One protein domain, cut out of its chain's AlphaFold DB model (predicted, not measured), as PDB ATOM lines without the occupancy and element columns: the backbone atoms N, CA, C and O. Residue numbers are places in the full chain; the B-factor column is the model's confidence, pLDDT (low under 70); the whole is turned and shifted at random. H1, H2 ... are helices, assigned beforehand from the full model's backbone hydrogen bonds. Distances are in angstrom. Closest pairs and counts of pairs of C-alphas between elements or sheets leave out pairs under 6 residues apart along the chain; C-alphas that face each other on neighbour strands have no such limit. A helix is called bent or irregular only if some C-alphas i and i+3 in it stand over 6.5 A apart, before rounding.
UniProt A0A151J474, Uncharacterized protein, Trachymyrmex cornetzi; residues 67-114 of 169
ATOM      1  N   PHE A  67     356.045 225.156 283.424       53.00
ATOM      2  CA  PHE A  67     355.349 223.860 283.385       53.00
ATOM      3  C   PHE A  67     354.026 223.863 284.155       53.00
ATOM      4  O   PHE A  67     353.360 222.830 284.257       53.00
ATOM      5  N   GLY A  68     353.641 225.011 284.719       55.16
ATOM      6  CA  GLY A  68     352.311 225.178 285.279       55.16
ATOM      7  C   GLY A  68     351.246 225.000 284.190       55.16
ATOM      8  O   GLY A  68     351.506 225.310 283.025       55.16
ATOM      9  N   PRO A  69     350.041 224.523 284.546       59.47
ATOM     10  CA  PRO A  69     348.936 224.449 283.598       59.47
ATOM     11  C   PRO A  69     348.741 225.804 282.900       59.47
ATOM     12  O   PRO A  69     348.773 226.841 283.580       59.47
ATOM     13  N   PRO A  70     348.563 225.823 281.564       66.75
ATOM     14  CA  PRO A  70     348.397 227.056 280.810       66.75
ATOM     15  C   PRO A  70     347.185 227.812 281.351       66.75
ATOM     16  O   PRO A  70     346.044 227.374 281.233       66.75
ATOM     17  N   LYS A  71     347.440 228.948 282.003       71.75
ATOM     18  CA  LYS A  71     346.381 229.753 282.612       71.75
ATOM     19  C   LYS A  71     345.597 230.463 281.515       71.75
ATOM     20  O   LYS A  71     346.188 231.141 280.676       71.75
ATOM     21  N   LEU A  72     344.267 230.376 281.570       67.25
ATOM     22  CA  LEU A  72     343.395 231.182 280.715       67.25
ATOM     23  C   LEU A  72     343.733 232.676 280.848       67.25
ATOM     24  O   LEU A  72     343.772 233.209 281.964       67.25
ATOM     25  N   ASN A  73     343.929 233.342 279.705       78.44
ATOM     26  CA  ASN A  73     344.130 234.790 279.626       78.44
ATOM     27  C   ASN A  73     342.914 235.531 280.223       78.44
ATOM     28  O   ASN A  73     341.769 235.086 280.098       78.44
ATOM     29  N   ASN A  74     343.160 236.678 280.854       79.38
ATOM     30  CA  ASN A  74     342.148 237.496 281.518       79.38
ATOM     31  C   ASN A  74     341.035 237.941 280.557       79.38
ATOM     32  O   ASN A  74     339.871 237.957 280.946       79.38
ATOM     33  N   GLU A  75     341.357 238.216 279.293       76.06
ATOM     34  CA  GLU A  75     340.369 238.565 278.261       76.06
ATOM     35  C   GLU A  75     339.397 237.411 277.972       76.06
ATOM     36  O   GLU A  75     338.186 237.612 277.883       76.06
ATOM     37  N   ILE A  76     339.912 236.180 277.910       75.25
ATOM     38  CA  ILE A  76     339.108 234.977 277.667       75.25
ATOM     39  C   ILE A  76     338.254 234.660 278.901       75.25
ATOM     40  O   ILE A  76     337.081 234.314 278.768       75.25
ATOM     41  N   LYS A  77     338.788 234.856 280.115       77.12
ATOM     42  CA  LYS A  77     338.002 234.750 281.358       77.12
ATOM     43  C   LYS A  77     336.853 235.753 281.399       77.12
ATOM     44  O   LYS A  77     335.749 235.391 281.799       77.12
ATOM     45  N   LEU A  78     337.093 236.991 280.968       77.19
ATOM     46  CA  LEU A  78     336.063 238.028 280.900       77.19
ATOM     47  C   LEU A  78     335.000 237.692 279.847       77.19
ATOM     48  O   LEU A  78     333.810 237.819 280.134       77.19
ATOM     49  N   ALA A  79     335.397 237.185 278.678       80.31
ATOM     50  CA  ALA A  79     334.467 236.732 277.643       80.31
ATOM     51  C   ALA A  79     333.602 235.542 278.105       80.31
ATOM     52  O   ALA A  79     332.406 235.489 277.821       80.31
ATOM     53  N   LEU A  80     334.187 234.620 278.876       76.94
ATOM     54  CA  LEU A  80     333.517 233.436 279.423       76.94
ATOM     55  C   LEU A  80     332.820 233.682 280.769       76.94
ATOM     56  O   LEU A  80     332.193 232.766 281.299       76.94
ATOM     57  N   SER A  81     332.857 234.904 281.310       76.38
ATOM     58  CA  SER A  81     332.224 235.259 282.595       76.38
ATOM     59  C   SER A  81     330.716 234.980 282.632       76.38
ATOM     60  O   SER A  81     330.161 234.673 283.685       76.38
ATOM     61  N   LYS A  82     330.058 235.003 281.465       84.75
ATOM     62  CA  LYS A  82     328.639 234.654 281.292       84.75
ATOM     63  C   LYS A  82     328.361 233.148 281.397       84.75
ATOM     64  O   LYS A  82     327.207 232.749 281.539       84.75
ATOM     65  N   HIS A  83     329.397 232.310 281.351       81.19
ATOM     66  CA  HIS A  83     329.313 230.850 281.393       81.19
ATOM     67  C   HIS A  83     330.136 230.282 282.566       81.19
ATOM     68  O   HIS A  83     331.183 229.661 282.363       81.19
ATOM     69  N   PRO A  84     329.653 230.424 283.816       78.62
ATOM     70  CA  PRO A  84     330.384 230.003 285.016       78.62
ATOM     71  C   PRO A  84     330.670 228.493 285.068       78.62
ATOM     72  O   PRO A  84     331.610 228.056 285.729       78.62
ATOM     73  N   SER A  85     329.894 227.677 284.351       82.25
ATOM     74  CA  SER A  85     330.137 226.237 284.206       82.25
ATOM     75  C   SER A  85     331.400 225.916 283.398       82.25
ATOM     76  O   SER A  85     332.062 224.916 283.673       82.25
ATOM     77  N   VAL A  86     331.754 226.756 282.422       77.88
ATOM     78  CA  VAL A  86     332.971 226.605 281.612       77.88
ATOM     79  C   VAL A  86     334.195 226.966 282.450       77.88
ATOM     80  O   VAL A  86     335.150 226.197 282.479       77.88
ATOM     81  N   LEU A  87     334.115 228.053 283.221       78.94
ATOM     82  CA  LEU A  87     335.171 228.463 284.154       78.94
ATOM     83  C   LEU A  87     335.426 227.408 285.240       78.94
ATOM     84  O   LEU A  87     336.570 227.037 285.480       78.94
ATOM     85  N   LYS A  88     334.369 226.836 285.835       81.31
ATOM     86  CA  LYS A  88     334.520 225.747 286.818       81.31
ATOM     87  C   LYS A  88     335.176 224.494 286.230       81.31
ATOM     88  O   LYS A  88     335.916 223.804 286.930       81.31
ATOM     89  N   ARG A  89     334.902 224.175 284.960       81.25
ATOM     90  CA  ARG A  89     335.536 223.038 284.275       81.25
ATOM     91  C   ARG A  89     337.023 223.304 284.025       81.25
ATOM     92  O   ARG A  89     337.824 222.405 284.253       81.25
ATOM     93  N   ASP A  90     337.380 224.516 283.611       80.50
ATOM     94  CA  ASP A  90     338.774 224.935 283.412       80.50
ATOM     95  C   ASP A  90     339.586 224.898 284.716       80.50
ATOM     96  O   ASP A  90     340.679 224.337 284.756       80.50
ATOM     97  N   GLU A  91     339.018 225.383 285.823       82.12
ATOM     98  CA  GLU A  91     339.656 225.293 287.142       82.12
ATOM     99  C   GLU A  91     339.916 223.840 287.559       82.12
ATOM    100  O   GLU A  91     340.969 223.521 288.117       82.12
ATOM    101  N   TYR A  92     338.972 222.939 287.281       80.50
ATOM    102  CA  TYR A  92     339.147 221.515 287.553       80.50
ATOM    103  C   TYR A  92     340.246 220.898 286.677       80.50
ATOM    104  O   TYR A  92     341.094 220.156 287.175       80.50
ATOM    105  N   GLN A  93     340.282 221.246 285.388       81.31
ATOM    106  CA  GLN A  93     341.325 220.790 284.469       81.31
ATOM    107  C   GLN A  93     342.706 221.326 284.853       81.31
ATOM    108  O   GLN A  93     343.668 220.566 284.837       81.31
ATOM    109  N   THR A  94     342.795 222.579 285.298       79.38
ATOM    110  CA  THR A  94     344.021 223.191 285.827       79.38
ATOM    111  C   THR A  94     344.567 222.378 287.005       79.38
ATOM    112  O   THR A  94     345.756 222.078 287.060       79.38
ATOM    113  N   LYS A  95     343.703 221.949 287.936       77.06
ATOM    114  CA  LYS A  95     344.108 221.105 289.075       77.06
ATOM    115  C   LYS A  95     344.602 219.728 288.632       77.06
ATOM    116  O   LYS A  95     345.638 219.276 289.114       77.06
ATOM    117  N   ALA A  96     343.891 219.082 287.707       73.56
ATOM    118  CA  ALA A  96     344.294 217.787 287.163       73.56
ATOM    119  C   ALA A  96     345.643 217.875 286.427       73.56
ATOM    120  O   ALA A  96     346.521 217.040 286.630       73.56
ATOM    121  N   GLN A  97     345.849 218.925 285.631       78.38
ATOM    122  CA  GLN A  97     347.104 219.182 284.927       78.38
ATOM    123  C   GLN A  97     348.263 219.450 285.895       78.38
ATOM    124  O   GLN A  97     349.336 218.887 285.705       78.38
ATOM    125  N   SER A  98     348.049 220.218 286.971       72.62
ATOM    126  CA  SER A  98     349.056 220.397 288.028       72.62
ATOM    127  C   SER A  98     349.457 219.074 288.686       72.62
ATOM    128  O   SER A  98     350.637 218.852 288.950       72.62
ATOM    129  N   GLN A  99     348.500 218.174 288.933       76.69
ATOM    130  CA  GLN A  99     348.788 216.849 289.494       76.69
ATOM    131  C   GLN A  99     349.578 215.969 288.518       76.69
ATOM    132  O   GLN A  99     350.562 215.349 288.915       76.69
ATOM    133  N   VAL A 100     349.194 215.945 287.237       74.75
ATOM    134  CA  VAL A 100     349.924 215.201 286.196       74.75
ATOM    135  C   VAL A 100     351.345 215.746 286.034       74.75
ATOM    136  O   VAL A 100     352.290 214.961 285.983       74.75
ATOM    137  N   ALA A 101     351.512 217.070 286.028       72.88
ATOM    138  CA  ALA A 101     352.821 217.712 285.981       72.88
ATOM    139  C   ALA A 101     353.685 217.308 287.186       72.88
ATOM    140  O   ALA A 101     354.825 216.893 286.996       72.88
ATOM    141  N   ALA A 102     353.139 217.329 288.406       68.94
ATOM    142  CA  ALA A 102     353.856 216.890 289.604       68.94
ATOM    143  C   ALA A 102     354.283 215.409 289.535       68.94
ATOM    144  O   ALA A 102     355.409 215.072 289.902       68.94
ATOM    145  N   CYS A 103     353.429 214.521 289.017       69.12
ATOM    146  CA  CYS A 103     353.764 213.106 288.833       69.12
ATOM    147  C   CYS A 103     354.870 212.889 287.789       69.12
ATOM    148  O   CYS A 103     355.781 212.090 288.015       69.12
ATOM    149  N   LEU A 104     354.816 213.607 286.663       68.62
ATOM    150  CA  LEU A 104     355.859 213.567 285.634       68.62
ATOM    151  C   LEU A 104     357.192 214.101 286.174       68.62
ATOM    152  O   LEU A 104     358.229 213.477 285.957       68.62
ATOM    153  N   TRP A 105     357.154 215.176 286.965       64.88
ATOM    154  CA  TRP A 105     358.314 215.720 287.674       64.88
ATOM    155  C   TRP A 105     358.938 214.715 288.645       64.88
ATOM    156  O   TRP A 105     360.149 214.511 288.632       64.88
ATOM    157  N   LEU A 106     358.128 214.043 289.468       64.12
ATOM    158  CA  LEU A 106     358.620 213.026 290.402       64.12
ATOM    159  C   LEU A 106     359.262 211.833 289.681       64.12
ATOM    160  O   LEU A 106     360.233 211.268 290.189       64.12
ATOM    161  N   ARG A 107     358.751 211.462 288.500       60.50
ATOM    162  CA  ARG A 107     359.344 210.417 287.657       60.50
ATOM    163  C   ARG A 107     360.709 210.848 287.124       60.50
ATOM    164  O   ARG A 107     361.665 210.087 287.255       60.50
ATOM    165  N   ASP A 108     360.808 212.055 286.576       57.19
ATOM    166  CA  ASP A 108     362.065 212.567 286.028       57.19
ATOM    167  C   ASP A 108     363.113 212.757 287.127       57.19
ATOM    168  O   ASP A 108     364.213 212.223 287.016       57.19
ATOM    169  N   VAL A 109     362.775 213.382 288.258       56.81
ATOM    170  CA  VAL A 109     363.709 213.565 289.386       56.81
ATOM    171  C   VAL A 109     364.166 212.222 289.983       56.81
ATOM    172  O   VAL A 109     365.325 212.091 290.388       56.81
ATOM    173  N   ARG A 110     363.304 211.192 290.007       51.09
ATOM    174  CA  ARG A 110     363.686 209.825 290.413       51.09
ATOM    175  C   ARG A 110     364.584 209.144 289.374       51.09
ATOM    176  O   ARG A 110     365.486 208.406 289.768       51.09
ATOM    177  N   SER A 111     364.382 209.426 288.088       51.91
ATOM    178  CA  SER A 111     365.247 208.960 287.003       51.91
ATOM    179  C   SER A 111     366.646 209.576 287.114       51.91
ATOM    180  O   SER A 111     367.621 208.840 287.185       51.91
ATOM    181  N   TYR A 112     366.760 210.899 287.295       44.62
ATOM    182  CA  TYR A 112     368.054 211.593 287.398       44.62
ATOM    183  C   TYR A 112     368.882 211.212 288.640       44.62
ATOM    184  O   TYR A 112     370.106 211.311 288.603       44.62
ATOM    185  N   LYS A 113     368.260 210.749 289.738       48.84
ATOM    186  CA  LYS A 113     368.976 210.393 290.983       48.84
ATOM    187  C   LYS A 113     369.353 208.909 291.101       48.84
ATOM    188  O   LYS A 113     370.185 208.571 291.937       48.84
ATOM    189  N   SER A 114     368.774 208.031 290.278       47.19
ATOM    190  CA  SER A 114     369.106 206.594 290.246       47.19
ATOM    191  C   SER A 114     370.067 206.213 289.111       47.19
ATOM    192  O   SER A 114     370.418 205.043 288.964       47.19
TER     193      SER A 114
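AT A GLANCE: This is residues 67 to 114 of the 169 residues of an uncharacterized protein of Trachymyrmex cornetzi (UniProt A0A151J474). One long helix, H2, makes the length of this hook-shaped model, and at its first end a corner joins it to the short helix H1, which, with the unnamed residues 67 to 73 before it, folds back over H2 like the short arm of the hook. Residues 106 to 114 of H2 stick out at the far end. The printed part has 48 residues with two named helices, H1 then H2, and no named strand, an all-helix class. It is extended, with a radius of gyration of the C-alphas of 14.9 A, a rod spanning 50 by 17 by 5 A.

IN THESE COORDINATES: Start at C-alpha 67, at (355.349, 223.860, 283.385), and go on to C-alpha 74 at (342.148, 237.496, 281.518), where H1 begins. H1 holds residues 74 to 82, 13.8 A from first to last C-alpha, and is irregular: C-alphas 79 and 82 are 7.2 A apart. Past His 83, find H2, residues 84 to 114, which runs 45.5 A to C-alpha 114 at (369.106, 206.594, 290.246).

HOW THE PARTS SIT: Look at the tight link of one residue between H1 and H2: the two helices touch only at the corner, H2 with residues 86 to 87 alone. Their closest C-alphas, those of Leu 80 and Leu 87, are 7.1 A apart. Their lines stand at a steep tilt of 44 degrees, opposite ways. In H2 every O i to N i+4 pair is within hydrogen-bond range; in H1, 4 of 5 are.

THE WHOLE: The C-alphas farthest apart, those of Lys 82 and Ser 114, are 50.1 A apart. The printed part has no cut. Its mean pLDDT is 70.8, and you will find values under 70 at residues 67 to 70, 72 and 102 to 114.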